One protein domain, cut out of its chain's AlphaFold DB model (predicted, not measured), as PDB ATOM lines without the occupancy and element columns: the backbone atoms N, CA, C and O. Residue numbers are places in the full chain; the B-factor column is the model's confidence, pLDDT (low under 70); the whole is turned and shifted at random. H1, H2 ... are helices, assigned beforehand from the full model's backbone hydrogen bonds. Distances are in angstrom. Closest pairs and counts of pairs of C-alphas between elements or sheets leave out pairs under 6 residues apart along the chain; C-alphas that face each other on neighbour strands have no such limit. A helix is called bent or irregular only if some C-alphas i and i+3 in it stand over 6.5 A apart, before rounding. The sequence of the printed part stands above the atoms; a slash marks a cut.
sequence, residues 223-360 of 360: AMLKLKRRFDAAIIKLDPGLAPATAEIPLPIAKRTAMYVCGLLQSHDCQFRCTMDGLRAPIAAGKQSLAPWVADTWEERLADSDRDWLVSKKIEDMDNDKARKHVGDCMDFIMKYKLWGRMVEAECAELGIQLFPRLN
ATOM      1  N   ALA A 223     198.927 154.880 187.152       83.38
ATOM      2  CA  ALA A 223     197.717 154.067 187.222       83.38
ATOM      3  C   ALA A 223     198.033 152.604 187.584       83.38
ATOM      4  O   ALA A 223     197.407 152.053 188.493       83.38
ATOM      5  N   MET A 224     199.058 152.002 186.971       84.62
ATOM      6  CA  MET A 224     199.524 150.647 187.290       84.62
ATOM      7  C   MET A 224     200.009 150.547 188.745       84.62
ATOM      8  O   MET A 224     199.647 149.609 189.454       84.62
ATOM      9  N   LEU A 225     200.732 151.555 189.246       83.19
ATOM     10  CA  LEU A 225     201.103 151.683 190.664       83.19
ATOM     11  C   LEU A 225     199.892 151.683 191.607       83.19
ATOM     12  O   LEU A 225     199.938 151.063 192.673       83.19
ATOM     13  N   LYS A 226     198.810 152.378 191.236       85.56
ATOM     14  CA  LYS A 226     197.568 152.430 192.021       85.56
ATOM     15  C   LYS A 226     196.833 151.085 192.007       85.56
ATOM     16  O   LYS A 226     196.351 150.664 193.057       85.56
ATOM     17  N   LEU A 227     196.772 150.413 190.855       88.44
ATOM     18  CA  LEU A 227     196.182 149.077 190.721       88.44
ATOM     19  C   LEU A 227     196.967 148.039 191.532       88.44
ATOM     20  O   LEU A 227     196.382 147.371 192.380       88.44
ATOM     21  N   LYS A 228     198.294 147.977 191.354       86.00
ATOM     22  CA  LYS A 228     199.206 147.096 192.100       86.00
ATOM     23  C   LYS A 228     198.968 147.172 193.611       86.00
ATOM     24  O   LYS A 228     198.629 146.170 194.228       86.00
ATOM     25  N   ARG A 229     199.005 148.383 194.182       85.38
ATOM     26  CA  ARG A 229     198.759 148.604 195.619       85.38
ATOM     27  C   ARG A 229     197.376 148.138 196.093       85.38
ATOM     28  O   ARG A 229     197.243 147.807 197.267       85.38
ATOM     29  N   ARG A 230     196.350 148.115 195.228       85.44
ATOM     30  CA  ARG A 230     195.021 147.567 195.566       85.44
ATOM     31  C   ARG A 230     195.005 146.041 195.555       85.44
ATOM     32  O   ARG A 230     194.452 145.467 196.487       85.44
ATOM     33  N   PHE A 231     195.633 145.398 194.571       85.75
ATOM     34  CA  PHE A 231     195.776 143.937 194.550       85.75
ATOM     35  C   PHE A 231     196.614 143.443 195.735       85.75
ATOM     36  O   PHE A 231     196.131 142.614 196.503       85.75
ATOM     37  N   ASP A 232     197.796 144.031 195.963       83.19
ATOM     38  CA  ASP A 232     198.641 143.741 197.132       83.19
ATOM     39  C   ASP A 232     197.824 143.886 198.443       83.19
ATOM     40  O   ASP A 232     197.843 143.005 199.302       83.19
ATOM     41  N   ALA A 233     197.036 144.963 198.591       82.25
ATOM     42  CA  ALA A 233     196.214 145.195 199.782       82.25
ATOM     43  C   ALA A 233     195.033 144.217 199.942       82.25
ATOM     44  O   ALA A 233     194.727 143.841 201.075       82.25
ATOM     45  N   ALA A 234     194.379 143.816 198.848       80.94
ATOM     46  CA  ALA A 234     193.306 142.819 198.854       80.94
ATOM     47  C   ALA A 234     193.829 141.455 199.328       80.94
ATOM     48  O   ALA A 234     193.242 140.843 200.221       80.94
ATOM     49  N   ILE A 235     194.987 141.038 198.806       81.38
ATOM     50  CA  ILE A 235     195.642 139.760 199.120       81.38
ATOM     51  C   ILE A 235     196.170 139.742 200.560       81.38
ATOM     52  O   ILE A 235     195.952 138.776 201.283       81.38
ATOM     53  N   ILE A 236     196.813 140.817 201.028       81.50
ATOM     54  CA  ILE A 236     197.348 140.880 202.403       81.50
ATOM     55  C   ILE A 236     196.221 140.837 203.453       81.50
ATOM     56  O   ILE A 236     196.386 140.260 204.531       81.50
ATOM     57  N   LYS A 237     195.062 141.436 203.159       80.50
ATOM     58  CA  LYS A 237     193.917 141.481 204.085       80.50
ATOM     59  C   LYS A 237     192.953 140.298 203.939       80.50
ATOM     60  O   LYS A 237     192.239 140.001 204.894       80.50
ATOM     61  N   LEU A 238     192.966 139.619 202.791       79.62
ATOM     62  CA  LEU A 238     191.893 138.743 202.301       79.62
ATOM     63  C   LEU A 238     190.531 139.446 202.274       79.62
ATOM     64  O   LEU A 238     189.537 138.948 202.795       79.62
ATOM     65  N   ASP A 239     190.519 140.611 201.629       82.06
ATOM     66  CA  ASP A 239     189.322 141.405 201.357       82.06
ATOM     67  C   ASP A 239     189.196 141.648 199.838       82.06
ATOM     68  O   ASP A 239     189.918 142.495 199.294       82.06
ATOM     69  N   PRO A 240     188.309 140.920 199.127       77.06
ATOM     70  CA  PRO A 240     188.133 141.091 197.686       77.06
ATOM     71  C   PRO A 240     187.522 142.454 197.327       77.06
ATOM     72  O   PRO A 240     187.733 142.930 196.216       77.06
ATOM     73  N   GLY A 241     186.844 143.137 198.261       81.62
ATOM     74  CA  GLY A 241     186.286 144.475 198.043       81.62
ATOM     75  C   GLY A 241     187.346 145.569 197.860       81.62
ATOM     76  O   GLY A 241     187.038 146.662 197.386       81.62
ATOM     77  N   LEU A 242     188.610 145.287 198.196       83.50
ATOM     78  CA  LEU A 242     189.731 146.199 197.946       83.50
ATOM     79  C   LEU A 242     190.313 146.064 196.539       83.50
ATOM     80  O   LEU A 242     190.924 147.024 196.048       83.50
ATOM     81  N   ALA A 243     190.118 144.918 195.880       85.62
ATOM     82  CA  ALA A 243     190.552 144.725 194.505       85.62
ATOM     83  C   ALA A 243     189.826 145.728 193.583       85.62
ATOM     84  O   ALA A 243     188.682 146.107 193.850       85.62
ATOM     85  N   PRO A 244     190.478 146.238 192.526       86.12
ATOM     86  CA  PRO A 244     189.793 147.008 191.500       86.12
ATOM     87  C   PRO A 244     188.840 146.101 190.724       86.12
ATOM     88  O   PRO A 244     189.226 145.012 190.297       86.12
ATOM     89  N   ALA A 245     187.606 146.559 190.512       87.19
ATOM     90  CA  ALA A 245     186.686 145.842 189.635       87.19
ATOM     91  C   ALA A 245     187.252 145.820 188.202       87.19
ATOM     92  O   ALA A 245     187.943 146.750 187.785       87.19
ATOM     93  N   THR A 246     186.938 144.789 187.418       84.81
ATOM     94  CA  THR A 246     187.509 144.598 186.068       84.81
ATOM     95  C   THR A 246     187.265 145.789 185.127       84.81
ATOM     96  O   THR A 246     188.112 146.103 184.293       84.81
ATOM     97  N   ALA A 247     186.157 146.517 185.317       84.94
ATOM     98  CA  ALA A 247     185.839 147.755 184.605       84.94
ATOM     99  C   ALA A 247     186.681 148.981 185.037       84.94
ATOM    100  O   ALA A 247     186.882 149.889 184.232       84.94
ATOM    101  N   GLU A 248     187.195 149.015 186.274       87.44
ATOM    102  CA  GLU A 248     188.048 150.102 186.795       87.44
ATOM    103  C   GLU A 248     189.486 150.042 186.256       87.44
ATOM    104  O   GLU A 248     190.210 151.039 186.303       87.44
ATOM    105  N   ILE A 249     189.916 148.883 185.746       89.69
ATOM    106  CA  ILE A 249     191.221 148.695 185.103       89.69
ATOM    107  C   ILE A 249     191.195 149.429 183.746       89.69
ATOM    108  O   ILE A 249     190.378 149.075 182.890       89.69
ATOM    109  N   PRO A 250     192.053 150.437 183.488       89.75
ATOM    110  CA  PRO A 250     192.068 151.140 182.205       89.75
ATOM    111  C   PRO A 250     192.526 150.228 181.058       89.75
ATOM    112  O   PRO A 250     193.507 149.499 181.207       89.75
ATOM    113  N   LEU A 251     191.859 150.314 179.898       87.44
ATOM    114  CA  LEU A 251     192.176 149.505 178.708       87.44
ATOM    115  C   LEU A 251     193.674 149.485 178.329       87.44
ATOM    116  O   LEU A 251     194.176 148.383 178.117       87.44
ATOM    117  N   PRO A 252     194.414 150.617 178.274       84.75
ATOM    118  CA  PRO A 252     195.812 150.611 177.823       84.75
ATOM    119  C   PRO A 252     196.744 149.755 178.690       84.75
ATOM    120  O   PRO A 252     197.673 149.140 178.178       84.75
ATOM    121  N   ILE A 253     196.462 149.653 179.995       84.38
ATOM    122  CA  ILE A 253     197.281 148.890 180.950       84.38
ATOM    123  C   ILE A 253     196.679 147.525 181.311       84.38
ATOM    124  O   ILE A 253     197.196 146.848 182.202       84.38
ATOM    125  N   ALA A 254     195.619 147.086 180.626       86.69
ATOM    126  CA  ALA A 254     194.931 145.829 180.923       86.69
ATOM    127  C   ALA A 254     195.863 144.608 180.834       86.69
ATOM    128  O   ALA A 254     195.955 143.846 181.796       86.69
ATOM    129  N   LYS A 255     196.628 144.463 179.738       84.00
ATOM    130  CA  LYS A 255     197.600 143.361 179.582       84.00
ATOM    131  C   LYS A 255     198.695 143.390 180.646       84.00
ATOM    132  O   LYS A 255     199.007 142.355 181.224       84.00
ATOM    133  N   ARG A 256     199.249 144.570 180.954       84.12
ATOM    134  CA  ARG A 256     200.274 144.731 182.004       84.12
ATOM    135  C   ARG A 256     199.729 144.354 183.383       84.12
ATOM    136  O   ARG A 256     200.405 143.673 184.148       84.12
ATOM    137  N   THR A 257     198.478 144.723 183.658       85.94
ATOM    138  CA  THR A 257     197.771 144.327 184.882       85.94
ATOM    139  C   THR A 257     197.592 142.807 184.946       85.94
ATOM    140  O   THR A 257     197.900 142.211 185.976       85.94
ATOM    141  N   ALA A 258     197.170 142.175 183.846       84.00
ATOM    142  CA  ALA A 258     197.024 140.722 183.753       84.00
ATOM    143  C   ALA A 258     198.359 139.993 183.971       84.00
ATOM    144  O   ALA A 258     198.426 139.105 184.814       84.00
ATOM    145  N   MET A 259     199.443 140.410 183.306       82.00
ATOM    146  CA  MET A 259     200.775 139.815 183.496       82.00
ATOM    147  C   MET A 259     201.243 139.870 184.958       82.00
ATOM    148  O   MET A 259     201.701 138.859 185.491       82.00
ATOM    149  N   TYR A 260     201.084 141.017 185.631       84.25
ATOM    150  CA  TYR A 260     201.438 141.160 187.047       84.25
ATOM    151  C   TYR A 260     200.593 140.246 187.954       84.25
ATOM    152  O   TYR A 260     201.157 139.553 188.801       84.25
ATOM    153  N   VAL A 261     199.270 140.183 187.761       83.56
ATOM    154  CA  VAL A 261     198.388 139.335 188.588       83.56
ATOM    155  C   VAL A 261     198.605 137.839 188.313       83.56
ATOM    156  O   VAL A 261     198.616 137.049 189.255       83.56
ATOM    157  N   CYS A 262     198.902 137.431 187.077       80.94
ATOM    158  CA  CYS A 262     199.307 136.051 186.780       80.94
ATOM    159  C   CYS A 262     200.655 135.689 187.431       80.94
ATOM    160  O   CYS A 262     200.829 134.562 187.892       80.94
ATOM    161  N   GLY A 263     201.579 136.649 187.560       77.38
ATOM    162  CA  GLY A 263     202.812 136.472 188.332       77.38
ATOM    163  C   GLY A 263     202.576 136.297 189.841       77.38
ATOM    164  O   GLY A 263     203.240 135.476 190.477       77.38
ATOM    165  N   LEU A 264     201.592 137.001 190.419       81.19
ATOM    166  CA  LEU A 264     201.149 136.756 191.801       81.19
ATOM    167  C   LEU A 264     200.547 135.354 191.955       81.19
ATOM    168  O   LEU A 264     200.889 134.640 192.897       81.19
ATOM    169  N   LEU A 265     199.683 134.944 191.021       80.94
ATOM    170  CA  LEU A 265     199.036 133.632 191.033       80.94
ATOM    171  C   LEU A 265     200.058 132.491 190.947       80.94
ATOM    172  O   LEU A 265     199.997 131.561 191.746       80.94
ATOM    173  N   GLN A 266     201.054 132.600 190.066       76.94
ATOM    174  CA  GLN A 266     202.164 131.643 189.973       76.94
ATOM    175  C   GLN A 266     203.011 131.607 191.256       76.94
ATOM    176  O   GLN A 266     203.422 130.532 191.694       76.94
ATOM    177  N   SER A 267     203.234 132.757 191.903       78.06
ATOM    178  CA  SER A 267     203.938 132.809 193.190       78.06
ATOM    179  C   SER A 267     203.150 132.119 194.312       78.06
ATOM    180  O   SER A 267     203.736 131.368 195.092       78.06
ATOM    181  N   HIS A 268     201.831 132.316 194.375       78.31
ATOM    182  CA  HIS A 268     200.985 131.719 195.410       78.31
ATOM    183  C   HIS A 268     200.649 130.239 195.162       78.31
ATOM    184  O   HIS A 268     200.625 129.488 196.132       78.31
ATOM    185  N   ASP A 269     200.498 129.780 193.912       76.81
ATOM    186  CA  ASP A 269     200.428 128.341 193.587       76.81
ATOM    187  C   ASP A 269     201.717 127.619 194.004       76.81
ATOM    188  O   ASP A 269     201.668 126.568 194.637       76.81
ATOM    189  N   CYS A 270     202.880 128.214 193.718       74.50
ATOM    190  CA  CYS A 270     204.174 127.673 194.127       74.50
ATOM    191  C   CYS A 270     204.291 127.565 195.660       74.50
ATOM    192  O   CYS A 270     204.641 126.506 196.178       74.50
ATOM    193  N   GLN A 271     203.919 128.621 196.396       74.75
ATOM    194  CA  GLN A 271     203.874 128.591 197.863       74.75
ATOM    195  C   GLN A 271     202.922 127.502 198.380       74.75
ATOM    196  O   GLN A 271     203.323 126.706 199.227       74.75
ATOM    197  N   PHE A 272     201.695 127.438 197.848       76.38
ATOM    198  CA  PHE A 272     200.682 126.453 198.230       76.38
ATOM    199  C   PHE A 272     201.177 125.019 198.009       76.38
ATOM    200  O   PHE A 272     201.120 124.202 198.928       76.38
ATOM    201  N   ARG A 273     201.755 124.727 196.836       75.44
ATOM    202  CA  ARG A 273     202.358 123.422 196.527       75.44
ATOM    203  C   ARG A 273     203.436 123.039 197.537       75.44
ATOM    204  O   ARG A 273     203.346 121.957 198.106       75.44
ATOM    205  N   CYS A 274     204.384 123.932 197.835       73.31
ATOM    206  CA  CYS A 274     205.423 123.668 198.835       73.31
ATOM    207  C   CYS A 274     204.845 123.353 200.225       73.31
ATOM    208  O   CYS A 274     205.334 122.445 200.897       73.31
ATOM    209  N   THR A 275     203.790 124.055 200.649       74.62
ATOM    210  CA  THR A 275     203.102 123.774 201.918       74.62
ATOM    211  C   THR A 275     202.417 122.398 201.907       74.62
ATOM    212  O   THR A 275     202.539 121.655 202.881       74.62
ATOM    213  N   MET A 276     201.753 122.020 200.808       75.69
ATOM    214  CA  MET A 276     201.071 120.722 200.663       75.69
ATOM    215  C   MET A 276     202.055 119.546 200.549       75.69
ATOM    216  O   MET A 276     201.869 118.517 201.197       75.69
ATOM    217  N   ASP A 277     203.147 119.702 199.793       77.50
ATOM    218  CA  ASP A 277     204.243 118.726 199.730       77.50
ATOM    219  C   ASP A 277     204.872 118.515 201.125       77.50
ATOM    220  O   ASP A 277     205.147 117.378 201.523       77.50
ATOM    221  N   GLY A 278     205.017 119.594 201.907       76.94
ATOM    222  CA  GLY A 278     205.510 119.568 203.287       76.94
ATOM    223  C   GLY A 278     204.653 118.753 204.266       76.94
ATOM    224  O   GLY A 278     205.176 118.266 205.270       76.94
ATOM    225  N   LEU A 279     203.367 118.530 203.971       78.00
ATOM    226  CA  LEU A 279     202.464 117.742 204.820       78.00
ATOM    227  C   LEU A 279     202.614 116.225 204.685       78.00
ATOM    228  O   LEU A 279     202.174 115.490 205.576       78.00
ATOM    229  N   ARG A 280     203.299 115.735 203.645       78.19
ATOM    230  CA  ARG A 280     203.533 114.291 203.468       78.19
ATOM    231  C   ARG A 280     204.297 113.674 204.642       78.19
ATOM    232  O   ARG A 280     203.977 112.561 205.054       78.19
ATOM    233  N   ALA A 281     205.266 114.395 205.214       77.06
ATOM    234  CA  ALA A 281     206.049 113.911 206.351       77.06
ATOM    235  C   ALA A 281     205.229 113.829 207.662       77.06
ATOM    236  O   ALA A 281     205.219 112.753 208.262       77.06
ATOM    237  N   PRO A 282     204.475 114.864 208.096       76.81
ATOM    238  CA  PRO A 282     203.511 114.746 209.195       76.81
ATOM    239  C   PRO A 282     202.494 113.607 209.032       76.81
ATOM    240  O   PRO A 282     202.257 112.867 209.989       76.81
ATOM    241  N   ILE A 283     201.923 113.425 207.834       76.94
ATOM    242  CA  ILE A 283     200.967 112.340 207.554       76.94
ATOM    243  C   ILE A 283     201.632 110.969 207.748       76.94
ATOM    244  O   ILE A 283     201.097 110.126 208.471       76.94
ATOM    245  N   ALA A 284     202.826 110.766 207.178       78.38
ATOM    246  CA  ALA A 284     203.609 109.540 207.356       78.38
ATOM    247  C   ALA A 284     204.031 109.303 208.822       78.38
ATOM    248  O   ALA A 284     204.084 108.161 209.271       78.38
ATOM    249  N   ALA A 285     204.253 110.373 209.593       81.81
ATOM    250  CA  ALA A 285     204.536 110.336 211.031       81.81
ATOM    251  C   ALA A 285     203.287 110.104 211.918       81.81
ATOM    252  O   ALA A 285     203.344 110.295 213.132       81.81
ATOM    253  N   GLY A 286     202.155 109.695 211.332       76.00
ATOM    254  CA  GLY A 286     200.948 109.282 212.055       76.00
ATOM    255  C   GLY A 286     199.840 110.334 212.146       76.00
ATOM    256  O   GLY A 286     198.789 110.047 212.715       76.00
ATOM    257  N   LYS A 287     199.999 111.528 211.556       78.75
ATOM    258  CA  LYS A 287     198.944 112.566 211.503       78.75
ATOM    259  C   LYS A 287     197.950 112.294 210.364       78.75
ATOM    260  O   LYS A 287     197.682 113.154 209.529       78.75
ATOM    261  N   GLN A 288     197.407 111.075 210.322       74.00
ATOM    262  CA  GLN A 288     196.544 110.583 209.238       74.00
ATOM    263  C   GLN A 288     195.237 111.377 209.076       74.00
ATOM    264  O   GLN A 288     194.665 111.370 207.992       74.00
ATOM    265  N   SER A 289     194.796 112.113 210.101       73.94
ATOM    266  CA  SER A 289     193.639 113.018 210.032       73.94
ATOM    267  C   SER A 289     193.778 114.125 208.977       73.94
ATOM    268  O   SER A 289     192.765 114.594 208.474       73.94
ATOM    269  N   LEU A 290     195.004 114.511 208.604       69.25
ATOM    270  CA  LEU A 290     195.249 115.471 207.520       69.25
ATOM    271  C   LEU A 290     195.186 114.844 206.121       69.25
ATOM    272  O   LEU A 290     195.099 115.580 205.145       69.25
ATOM    273  N   ALA A 291     195.256 113.516 205.992       67.56
ATOM    274  CA  ALA A 291     195.364 112.870 204.685       67.56
ATOM    275  C   ALA A 291     194.145 113.106 203.765       67.56
ATOM    276  O   ALA A 291     194.385 113.399 202.595       67.56
ATOM    277  N   PRO A 292     192.879 113.060 204.244       70.19
ATOM    278  CA  PRO A 292     191.722 113.423 203.423       70.19
ATOM    279  C   PRO A 292     191.772 114.894 203.008       70.19
ATOM    280  O   PRO A 292     191.755 115.194 201.825       70.19
ATOM    281  N   TRP A 293     191.983 115.802 203.965       68.94
ATOM    282  CA  TRP A 293     192.027 117.246 203.716       68.94
ATOM    283  C   TRP A 293     193.108 117.642 202.691       68.94
ATOM    284  O   TRP A 293     192.891 118.489 201.822       68.94
ATOM    285  N   VAL A 294     194.277 116.994 202.762       69.56
ATOM    286  CA  VAL A 294     195.378 117.181 201.806       69.56
ATOM    287  C   VAL A 294     195.051 116.599 200.430       69.56
ATOM    288  O   VAL A 294     195.474 117.186 199.437       69.56
ATOM    289  N   ALA A 295     194.301 115.496 200.352       68.88
ATOM    290  CA  ALA A 295     193.819 114.946 199.087       68.88
ATOM    291  C   ALA A 295     192.752 115.855 198.457       68.88
ATOM    292  O   ALA A 295     192.971 116.339 197.351       68.88
ATOM    293  N   ASP A 296     191.679 116.177 199.185       72.88
ATOM    294  CA  ASP A 296     190.552 117.000 198.719       72.88
ATOM    295  C   ASP A 296     191.035 118.342 198.139       72.88
ATOM    296  O   ASP A 296     190.728 118.707 197.001       72.88
ATOM    297  N   THR A 297     191.879 119.062 198.891       70.31
ATOM    298  CA  THR A 297     192.396 120.377 198.472       70.31
ATOM    299  C   THR A 297     193.424 120.267 197.333       70.31
ATOM    300  O   THR A 297     193.627 121.220 196.580       70.31
ATOM    301  N   TRP A 298     194.084 119.113 197.167       73.88
ATOM    302  CA  TRP A 298     194.975 118.860 196.029       73.88
ATOM    303  C   TRP A 298     194.200 118.476 194.764       73.88
ATOM    304  O   TRP A 298     194.543 118.953 193.684       73.88
ATOM    305  N   GLU A 299     193.139 117.676 194.879       71.25
ATOM    306  CA  GLU A 299     192.248 117.326 193.768       71.25
ATOM    307  C   GLU A 299     191.498 118.556 193.242       71.25
ATOM    308  O   GLU A 299     191.480 118.784 192.030       71.25
ATOM    309  N   GLU A 300     190.980 119.422 194.121       70.25
ATOM    310  CA  GLU A 300     190.344 120.669 193.678       70.25
ATOM    311  C   GLU A 300     191.366 121.622 193.019       70.25
ATOM    312  O   GLU A 300     191.061 122.242 191.999       70.25
ATOM    313  N   ARG A 301     192.616 121.670 193.513       72.44
ATOM    314  CA  ARG A 301     193.722 122.395 192.852       72.44
ATOM    315  C   ARG A 301     194.141 121.762 191.517       72.44
ATOM    316  O   ARG A 301     194.632 122.478 190.647       72.44
ATOM    317  N   LEU A 302     193.984 120.450 191.328       67.62
ATOM    318  CA  LEU A 302     194.260 119.786 190.049       67.62
ATOM    319  C   LEU A 302     193.199 120.134 189.002       67.62
ATOM    320  O   LEU A 302     193.573 120.585 187.920       67.62
ATOM    321  N   ALA A 303     191.913 120.041 189.353       69.31
ATOM    322  CA  ALA A 303     190.799 120.471 188.497       69.31
ATOM    323  C   ALA A 303     190.872 121.969 188.131       69.31
ATOM    324  O   ALA A 303     190.436 122.394 187.061       69.31
ATOM    325  N   ASP A 304     191.469 122.780 189.005       65.50
ATOM    326  CA  ASP A 304     191.787 124.179 188.732       65.50
ATOM    327  C   ASP A 304     193.055 124.386 187.886       65.50
ATOM    328  O   ASP A 304     193.194 125.442 187.271       65.50
ATOM    329  N   SER A 305     193.953 123.401 187.792       57.44
ATOM    330  CA  SER A 305     195.207 123.500 187.029       57.44
ATOM    331  C   SER A 305     195.111 123.094 185.557       57.44
ATOM    332  O   SER A 305     195.944 123.537 184.770       57.44
ATOM    333  N   ASP A 306     194.051 122.381 185.158       54.75
ATOM    334  CA  ASP A 306     193.681 122.171 183.744       54.75
ATOM    335  C   ASP A 306     193.255 123.481 183.047       54.75
ATOM    336  O   ASP A 306     193.052 123.545 181.830       54.75
ATOM    337  N   ARG A 307     193.124 124.574 183.810       61.94
ATOM    338  CA  ARG A 307     192.844 125.910 183.293       61.94
ATOM    339  C   ARG A 307     194.102 126.507 182.669       61.94
ATOM    340  O   ARG A 307     194.856 127.247 183.297       61.94
ATOM    341  N   ASP A 308     194.222 126.244 181.374       53.16
ATOM    342  CA  ASP A 308     195.152 126.761 180.357       53.16
ATOM    343  C   ASP A 308     195.597 128.245 180.507       53.16
ATOM    344  O   ASP A 308     196.643 128.642 180.000       53.16
ATOM    345  N   TRP A 309     194.833 129.072 181.233       57.62
ATOM    346  CA  TRP A 309     195.127 130.480 181.520       57.62
ATOM    347  C   TRP A 309     195.980 130.754 182.775       57.62
ATOM    348  O   TRP A 309     196.486 131.867 182.901       57.62
ATOM    349  N   LEU A 310     196.200 129.795 183.691       55.06
ATOM    350  CA  LEU A 310     197.154 129.989 184.808       55.06
ATOM    351  C   LEU A 310     198.607 130.128 184.316       55.06
ATOM    352  O   LEU A 310     199.466 130.701 184.996       55.06
ATOM    353  N   VAL A 311     198.888 129.612 183.120       51.88
ATOM    354  CA  VAL A 311     200.177 129.741 182.446       51.88
ATOM    355  C   VAL A 311     200.123 130.970 181.537       51.88
ATOM    356  O   VAL A 311     199.327 131.019 180.604       51.88
ATOM    357  N   SER A 312     201.009 131.949 181.748       55.72
ATOM    358  CA  SER A 312     200.982 133.268 181.074       55.72
ATOM    359  C   SER A 312     201.154 133.259 179.540       55.72
ATOM    360  O   SER A 312     201.214 134.325 178.931       55.72
ATOM    361  N   LYS A 313     201.226 132.079 178.906       56.47
ATOM    362  CA  LYS A 313     201.548 131.817 177.489       56.47
ATOM    363  C   LYS A 313     200.637 132.499 176.451       56.47
ATOM    364  O   LYS A 313     200.928 132.373 175.271       56.47
ATOM    365  N   LYS A 314     199.537 133.150 176.855       65.06
ATOM    366  CA  LYS A 314     198.518 133.724 175.948       65.06
ATOM    367  C   LYS A 314     198.106 135.169 176.285       65.06
ATOM    368  O   LYS A 314     197.172 135.684 175.678       65.06
ATOM    369  N   ILE A 315     198.756 135.841 177.250       72.44
ATOM    370  CA  ILE A 315     198.351 137.202 177.682       72.44
ATOM    371  C   ILE A 315     198.693 138.264 176.623       72.44
ATOM    372  O   ILE A 315     197.957 139.237 176.454       72.44
ATOM    373  N   GLU A 316     199.776 138.069 175.870       70.38
ATOM    374  CA  GLU A 316     200.159 138.970 174.777       70.38
ATOM    375  C   GLU A 316     199.148 138.906 173.616       70.38
ATOM    376  O   GLU A 316     198.791 139.953 173.071       70.38
ATOM    377  N   ASP A 317     198.576 137.727 173.344       79.38
ATOM    378  CA  ASP A 317     197.554 137.484 172.308       79.38
ATOM    379  C   ASP A 317     196.123 137.888 172.712       79.38
ATOM    380  O   ASP A 317     195.228 137.961 171.869       79.38
ATOM    381  N   MET A 318     195.861 138.132 174.000       82.44
ATOM    382  CA  MET A 318     194.552 138.613 174.459       82.44
ATOM    383  C   MET A 318     194.264 140.026 173.939       82.44
ATOM    384  O   MET A 318     195.158 140.862 173.842       82.44
ATOM    385  N   ASP A 319     193.000 140.348 173.679       89.06
ATOM    386  CA  ASP A 319     192.552 141.741 173.636       89.06
ATOM    387  C   ASP A 319     192.480 142.342 175.058       89.06
ATOM    388  O   ASP A 319     192.588 141.642 176.070       89.06
ATOM    389  N   ASN A 320     192.312 143.662 175.153       87.19
ATOM    390  CA  ASN A 320     192.362 144.365 176.437       87.19
ATOM    391  C   ASN A 320     191.155 144.073 177.352       87.19
ATOM    392  O   ASN A 320     191.309 144.135 178.571       87.19
ATOM    393  N   ASP A 321     189.980 143.718 176.825       88.38
ATOM    394  CA  ASP A 321     188.807 143.390 177.650       88.38
ATOM    395  C   ASP A 321     188.835 141.933 178.130       88.38
ATOM    396  O   ASP A 321     188.515 141.642 179.286       88.38
ATOM    397  N   LYS A 322     189.349 141.018 177.306       87.88
ATOM    398  CA  LYS A 322     189.698 139.654 177.712       87.88
ATOM    399  C   LYS A 322     190.797 139.653 178.780       87.88
ATOM    400  O   LYS A 322     190.665 138.933 179.768       87.88
ATOM    401  N   ALA A 323     191.810 140.517 178.657       85.44
ATOM    402  CA  ALA A 323     192.825 140.723 179.694       85.44
ATOM    403  C   ALA A 323     192.238 141.316 180.996       85.44
ATOM    404  O   ALA A 323     192.575 140.849 182.082       85.44
ATOM    405  N   ARG A 324     191.312 142.287 180.913       88.56
ATOM    406  CA  ARG A 324     190.568 142.810 182.081       88.56
ATOM    407  C   ARG A 324     189.786 141.725 182.812       88.56
ATOM    408  O   ARG A 324     189.842 141.675 184.036       88.56
ATOM    409  N   LYS A 325     189.055 140.872 182.083       86.50
ATOM    410  CA  LYS A 325     188.306 139.766 182.697       86.50
ATOM    411  C   LYS A 325     189.259 138.783 183.383       86.50
ATOM    412  O   LYS A 325     189.061 138.469 184.552       86.50
ATOM    413  N   HIS A 326     190.320 138.390 182.682       84.50
ATOM    414  CA  HIS A 326     191.339 137.462 183.166       84.50
ATOM    415  C   HIS A 326     192.008 137.926 184.474       84.50
ATOM    416  O   HIS A 326     192.315 137.096 185.323       84.50
ATOM    417  N   VAL A 327     192.159 139.239 184.697       86.69
ATOM    418  CA  VAL A 327     192.617 139.783 185.992       86.69
ATOM    419  C   VAL A 327     191.662 139.423 187.136       86.69
ATOM    420  O   VAL A 327     192.128 139.087 188.221       86.69
ATOM    421  N   GLY A 328     190.347 139.479 186.903       84.56
ATOM    422  CA  GLY A 328     189.338 139.036 187.868       84.56
ATOM    423  C   GLY A 328     189.427 137.533 188.123       84.56
ATOM    424  O   GLY A 328     189.618 137.125 189.266       84.56
ATOM    425  N   ASP A 329     189.411 136.735 187.047       83.50
ATOM    426  CA  ASP A 329     189.511 135.269 187.114       83.50
ATOM    427  C   ASP A 329     190.768 134.824 187.917       83.50
ATOM    428  O   ASP A 329     190.692 133.942 188.773       83.50
ATOM    429  N   CYS A 330     191.919 135.482 187.713       82.12
ATOM    430  CA  CYS A 330     193.153 135.216 188.464       82.12
ATOM    431  C   CYS A 330     193.128 135.713 189.919       82.12
ATOM    432  O   CYS A 330     193.745 135.089 190.786       82.12
ATOM    433  N   MET A 331     192.448 136.825 190.212       85.44
ATOM    434  CA  MET A 331     192.327 137.339 191.581       85.44
ATOM    435  C   MET A 331     191.476 136.429 192.461       85.44
ATOM    436  O   MET A 331     191.885 136.139 193.586       85.44
ATOM    437  N   ASP A 332     190.351 135.926 191.949       82.38
ATOM    438  CA  ASP A 332     189.508 134.969 192.672       82.38
ATOM    439  C   ASP A 332     190.309 133.712 193.057       82.38
ATOM    440  O   ASP A 332     190.180 133.193 194.167       82.38
ATOM    441  N   PHE A 333     191.226 133.280 192.186       79.19
ATOM    442  CA  PHE A 333     192.115 132.139 192.413       79.19
ATOM    443  C   PHE A 333     193.178 132.398 193.479       79.19
ATOM    444  O   PHE A 333     193.377 131.565 194.364       79.19
ATOM    445  N   ILE A 334     193.824 133.569 193.456       80.81
ATOM    446  CA  ILE A 334     194.753 133.964 194.525       80.81
ATOM    447  C   ILE A 334     194.024 133.975 195.875       80.81
ATOM    448  O   ILE A 334     194.536 133.450 196.864       80.81
ATOM    449  N   MET A 335     192.812 134.533 195.916       82.38
ATOM    450  CA  MET A 335     191.998 134.610 197.129       82.38
ATOM    451  C   MET A 335     191.564 133.219 197.620       82.38
ATOM    452  O   MET A 335     191.629 132.957 198.823       82.38
ATOM    453  N   LYS A 336     191.212 132.305 196.705       78.06
ATOM    454  CA  LYS A 336     190.907 130.893 196.989       78.06
ATOM    455  C   LYS A 336     192.103 130.171 197.620       78.06
ATOM    456  O   LYS A 336     191.984 129.654 198.730       78.06
ATOM    457  N   TYR A 337     193.276 130.218 196.981       75.94
ATOM    458  CA  TYR A 337     194.503 129.591 197.493       75.94
ATOM    459  C   TYR A 337     194.951 130.179 198.840       75.94
ATOM    460  O   TYR A 337     195.417 129.449 199.715       75.94
ATOM    461  N   LYS A 338     194.768 131.489 199.057       77.19
ATOM    462  CA  LYS A 338     195.034 132.137 200.351       77.19
ATOM    463  C   LYS A 338     194.062 131.706 201.454       77.19
ATOM    464  O   LYS A 338     194.489 131.511 202.593       77.19
ATOM    465  N   LEU A 339     192.771 131.564 201.139       75.69
ATOM    466  CA  LEU A 339     191.760 131.098 202.089       75.69
ATOM    467  C   LEU A 339     192.034 129.649 202.505       75.69
ATOM    468  O   LEU A 339     192.114 129.371 203.702       75.69
ATOM    469  N   TRP A 340     192.274 128.765 201.530       73.75
ATOM    470  CA  TRP A 340     192.760 127.409 201.784       73.75
ATOM    471  C   TRP A 340     194.018 127.420 202.640       73.75
ATOM    472  O   TRP A 340     194.060 126.720 203.641       73.75
ATOM    473  N   GLY A 341     195.001 128.265 202.316       73.62
ATOM    474  CA  GLY A 341     196.242 128.394 203.076       73.62
ATOM    475  C   GLY A 341     196.038 128.647 204.570       73.62
ATOM    476  O   GLY A 341     196.696 128.016 205.396       73.62
ATOM    477  N   ARG A 342     195.073 129.503 204.931       75.56
ATOM    478  CA  ARG A 342     194.683 129.729 206.333       75.56
ATOM    479  C   ARG A 342     193.968 128.534 206.965       75.56
ATOM    480  O   ARG A 342     194.110 128.335 208.168       75.56
ATOM    481  N   MET A 343     193.231 127.745 206.185       71.69
ATOM    482  CA  MET A 343     192.645 126.485 206.654       71.69
ATOM    483  C   MET A 343     193.737 125.430 206.902       71.69
ATOM    484  O   MET A 343     193.731 124.845 207.981       71.69
ATOM    485  N   VAL A 344     194.739 125.283 206.012       71.75
ATOM    486  CA  VAL A 344     195.915 124.421 206.277       71.75
ATOM    487  C   VAL A 344     196.575 124.831 207.599       71.75
ATOM    488  O   VAL A 344     196.843 123.991 208.454       71.75
ATOM    489  N   GLU A 345     196.845 126.131 207.767       76.75
ATOM    490  CA  GLU A 345     197.532 126.670 208.946       76.75
ATOM    491  C   GLU A 345     196.746 126.454 210.247       76.75
ATOM    492  O   GLU A 345     197.373 126.216 211.278       76.75
ATOM    493  N   ALA A 346     195.409 126.504 210.214       76.06
ATOM    494  CA  ALA A 346     194.560 126.249 211.378       76.06
ATOM    495  C   ALA A 346     194.586 124.768 211.794       76.06
ATOM    496  O   ALA A 346     195.005 124.461 212.911       76.06
ATOM    497  N   GLU A 347     194.243 123.856 210.877       74.25
ATOM    498  CA  GLU A 347     194.247 122.399 211.107       74.25
ATOM    499  C   GLU A 347     195.628 121.909 211.578       74.25
ATOM    500  O   GLU A 347     195.766 121.106 212.505       74.25
ATOM    501  N   CYS A 348     196.697 122.447 210.983       73.88
ATOM    502  CA  CYS A 348     198.061 122.119 211.379       73.88
ATOM    503  C   CYS A 348     198.423 122.674 212.759       73.88
ATOM    504  O   CYS A 348     199.071 121.967 213.530       73.88
ATOM    505  N   ALA A 349     197.992 123.891 213.105       79.94
ATOM    506  CA  ALA A 349     198.240 124.469 214.423       79.94
ATOM    507  C   ALA A 349     197.547 123.676 215.544       79.94
ATOM    508  O   ALA A 349     198.184 123.413 216.565       79.94
ATOM    509  N   GLU A 350     196.303 123.227 215.343       77.81
ATOM    510  CA  GLU A 350     195.597 122.353 216.298       77.81
ATOM    511  C   GLU A 350     196.314 121.007 216.488       77.81
ATOM    512  O   GLU A 350     196.398 120.478 217.597       77.81
ATOM    513  N   LEU A 351     196.928 120.483 215.423       74.56
ATOM    514  CA  LEU A 351     197.728 119.259 215.461       74.56
ATOM    515  C   LEU A 351     199.189 119.467 215.909       74.56
ATOM    516  O   LEU A 351     199.933 118.480 215.970       74.56
ATOM    517  N   GLY A 352     199.610 120.693 216.237       79.94
ATOM    518  CA  GLY A 352     200.975 121.026 216.669       79.94
ATOM    519  C   GLY A 352     202.034 121.006 215.554       79.94
ATOM    520  O   GLY A 352     203.222 120.865 215.834       79.94
ATOM    521  N   ILE A 353     201.616 121.109 214.291       78.06
ATOM    522  CA  ILE A 353     202.462 121.074 213.094       78.06
ATOM    523  C   ILE A 353     202.753 122.509 212.640       78.06
ATOM    524  O   ILE A 353     201.842 123.283 212.349       78.06
ATOM    525  N   GLN A 354     204.034 122.866 212.529       74.12
ATOM    526  CA  GLN A 354     204.447 124.178 212.035       74.12
ATOM    527  C   GLN A 354     204.707 124.138 210.523       74.12
ATOM    528  O   GLN A 354     205.689 123.556 210.072       74.12
ATOM    529  N   LEU A 355     203.849 124.805 209.747       67.38
ATOM    530  CA  LEU A 355     204.010 124.942 208.297       67.38
ATOM    531  C   LEU A 355     205.091 125.962 207.917       67.38
ATOM    532  O   LEU A 355     205.219 127.022 208.539       67.38
ATOM    533  N   PHE A 356     205.818 125.652 206.842       55.16
ATOM    534  CA  PHE A 356     206.709 126.563 206.126       55.16
ATOM    535  C   PHE A 356     206.661 126.256 204.611       55.16
ATOM    536  O   PHE A 356     206.747 125.083 204.253       55.16
ATOM    537  N   PRO A 357     206.558 127.268 203.723       53.66
ATOM    538  CA  PRO A 357     206.296 128.673 204.036       53.66
ATOM    539  C   PRO A 357     204.918 128.863 204.692       53.66
ATOM    540  O   PRO A 357     204.032 128.017 204.569       53.66
ATOM    541  N   ARG A 358     204.744 129.986 205.398       57.03
ATOM    542  CA  ARG A 358     203.403 130.470 205.756       57.03
ATOM    543  C   ARG A 358     202.723 131.011 204.508       57.03
ATOM    544  O   ARG A 358     203.387 131.609 203.664       57.03
ATOM    545  N   LEU A 359     201.410 130.838 204.419       53.50
ATOM    546  CA  LEU A 359     200.630 131.197 203.234       53.50
ATOM    547  C   LEU A 359     199.995 132.592 203.318       53.50
ATOM    548  O   LEU A 359     199.271 132.976 202.405       53.50
ATOM    549  N   ASN A 360     200.305 133.381 204.353       50.25
ATOM    550  CA  ASN A 360     199.886 134.787 204.500       50.25
ATOM    551  C   ASN A 360     200.837 135.752 203.787       50.25
ATOM    552  O   ASN A 360     201.984 135.883 204.258       50.25
TER     553      ASN A 360
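This is residues 223 to 360 of the 360 residues of an uncharacterized protein of Sphaerulina musiva (strain SO2202) (UniProt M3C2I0). An elongated, rather loose bundle is built round two long helices, H2 and H5, which lie side by side and run the same way. H1 packs on one side of this pair, towards the end where H2 and H5 begin, and H4 lies on the other side, running the opposite way with few contacts; short H3 sits at the far end, where the chain turns from H2 to H4, and residues 351 to 360 fold back after H5. There are 138 residues printed, with five named helices in the order H1 to H5 and no named strand, and the class is all helix. The whole is compact by its radius of gyration of the C-alphas, 16.6 A, and spans 54 by 28 by 17 A.

Start with H1, residues 223 to 237, and look from Met 224 to Ile 253 of H2, residues 251 to 278: these are the closest C-alphas of the two helices, 7.0 A apart. H1 and H2 touch at a shallow tilt of 27 degrees, the same way, and H2 does so with residues 253 to 261 alone. H1 only just touches H5, residues 320 to 350, with 3 pairs of C-alphas within 8 A; the closest are those of Ile 235 and Met 335, 6.6 A apart. H2 touches H5 with 33 such pairs, at a shallow tilt of 23 degrees, the same way; their closest C-alphas are those of Ala 258 and Val 327, 5.0 A apart. H3, residues 280 to 284, and H2 meet only through their link. H4, residues 290 to 305, is close to H5 but not clearly touching, at a shallow tilt of 6 degrees, opposite ways; their closest C-alphas, of Thr 297 and Trp 340, are 7.8 A apart. H1 and H4 are apart. In H1, H3 and H4 every O i to N i+4 pair is within hydrogen-bond range, against 22 of 24 in H2 and 25 of 27 in H5.

Find C-alpha 223 at (197.717, 154.067, 187.222); from there H1 runs 21.4 A. H2 begins at C-alpha 251, (192.176, 149.505, 178.708), and is 41.0 A long; it is irregular, with C-alphas 252 and 255 7.7 A apart. H3 is 6.1 A and H4 22.0 A long. H5, 45.6 A, ends at C-alpha 350, (195.597, 122.353, 216.298).

The C-alphas of Pro 252 and Gly 286 are the two farthest apart, at 53.9 A. The printed part has no cut. Look for long links at residues 238 to 250 and 306 to 319. The mean pLDDT of the printed part is 76.7, and it falls under 70 at residues 290 to 291, 293 to 295, 302 to 314 and 355 to 360.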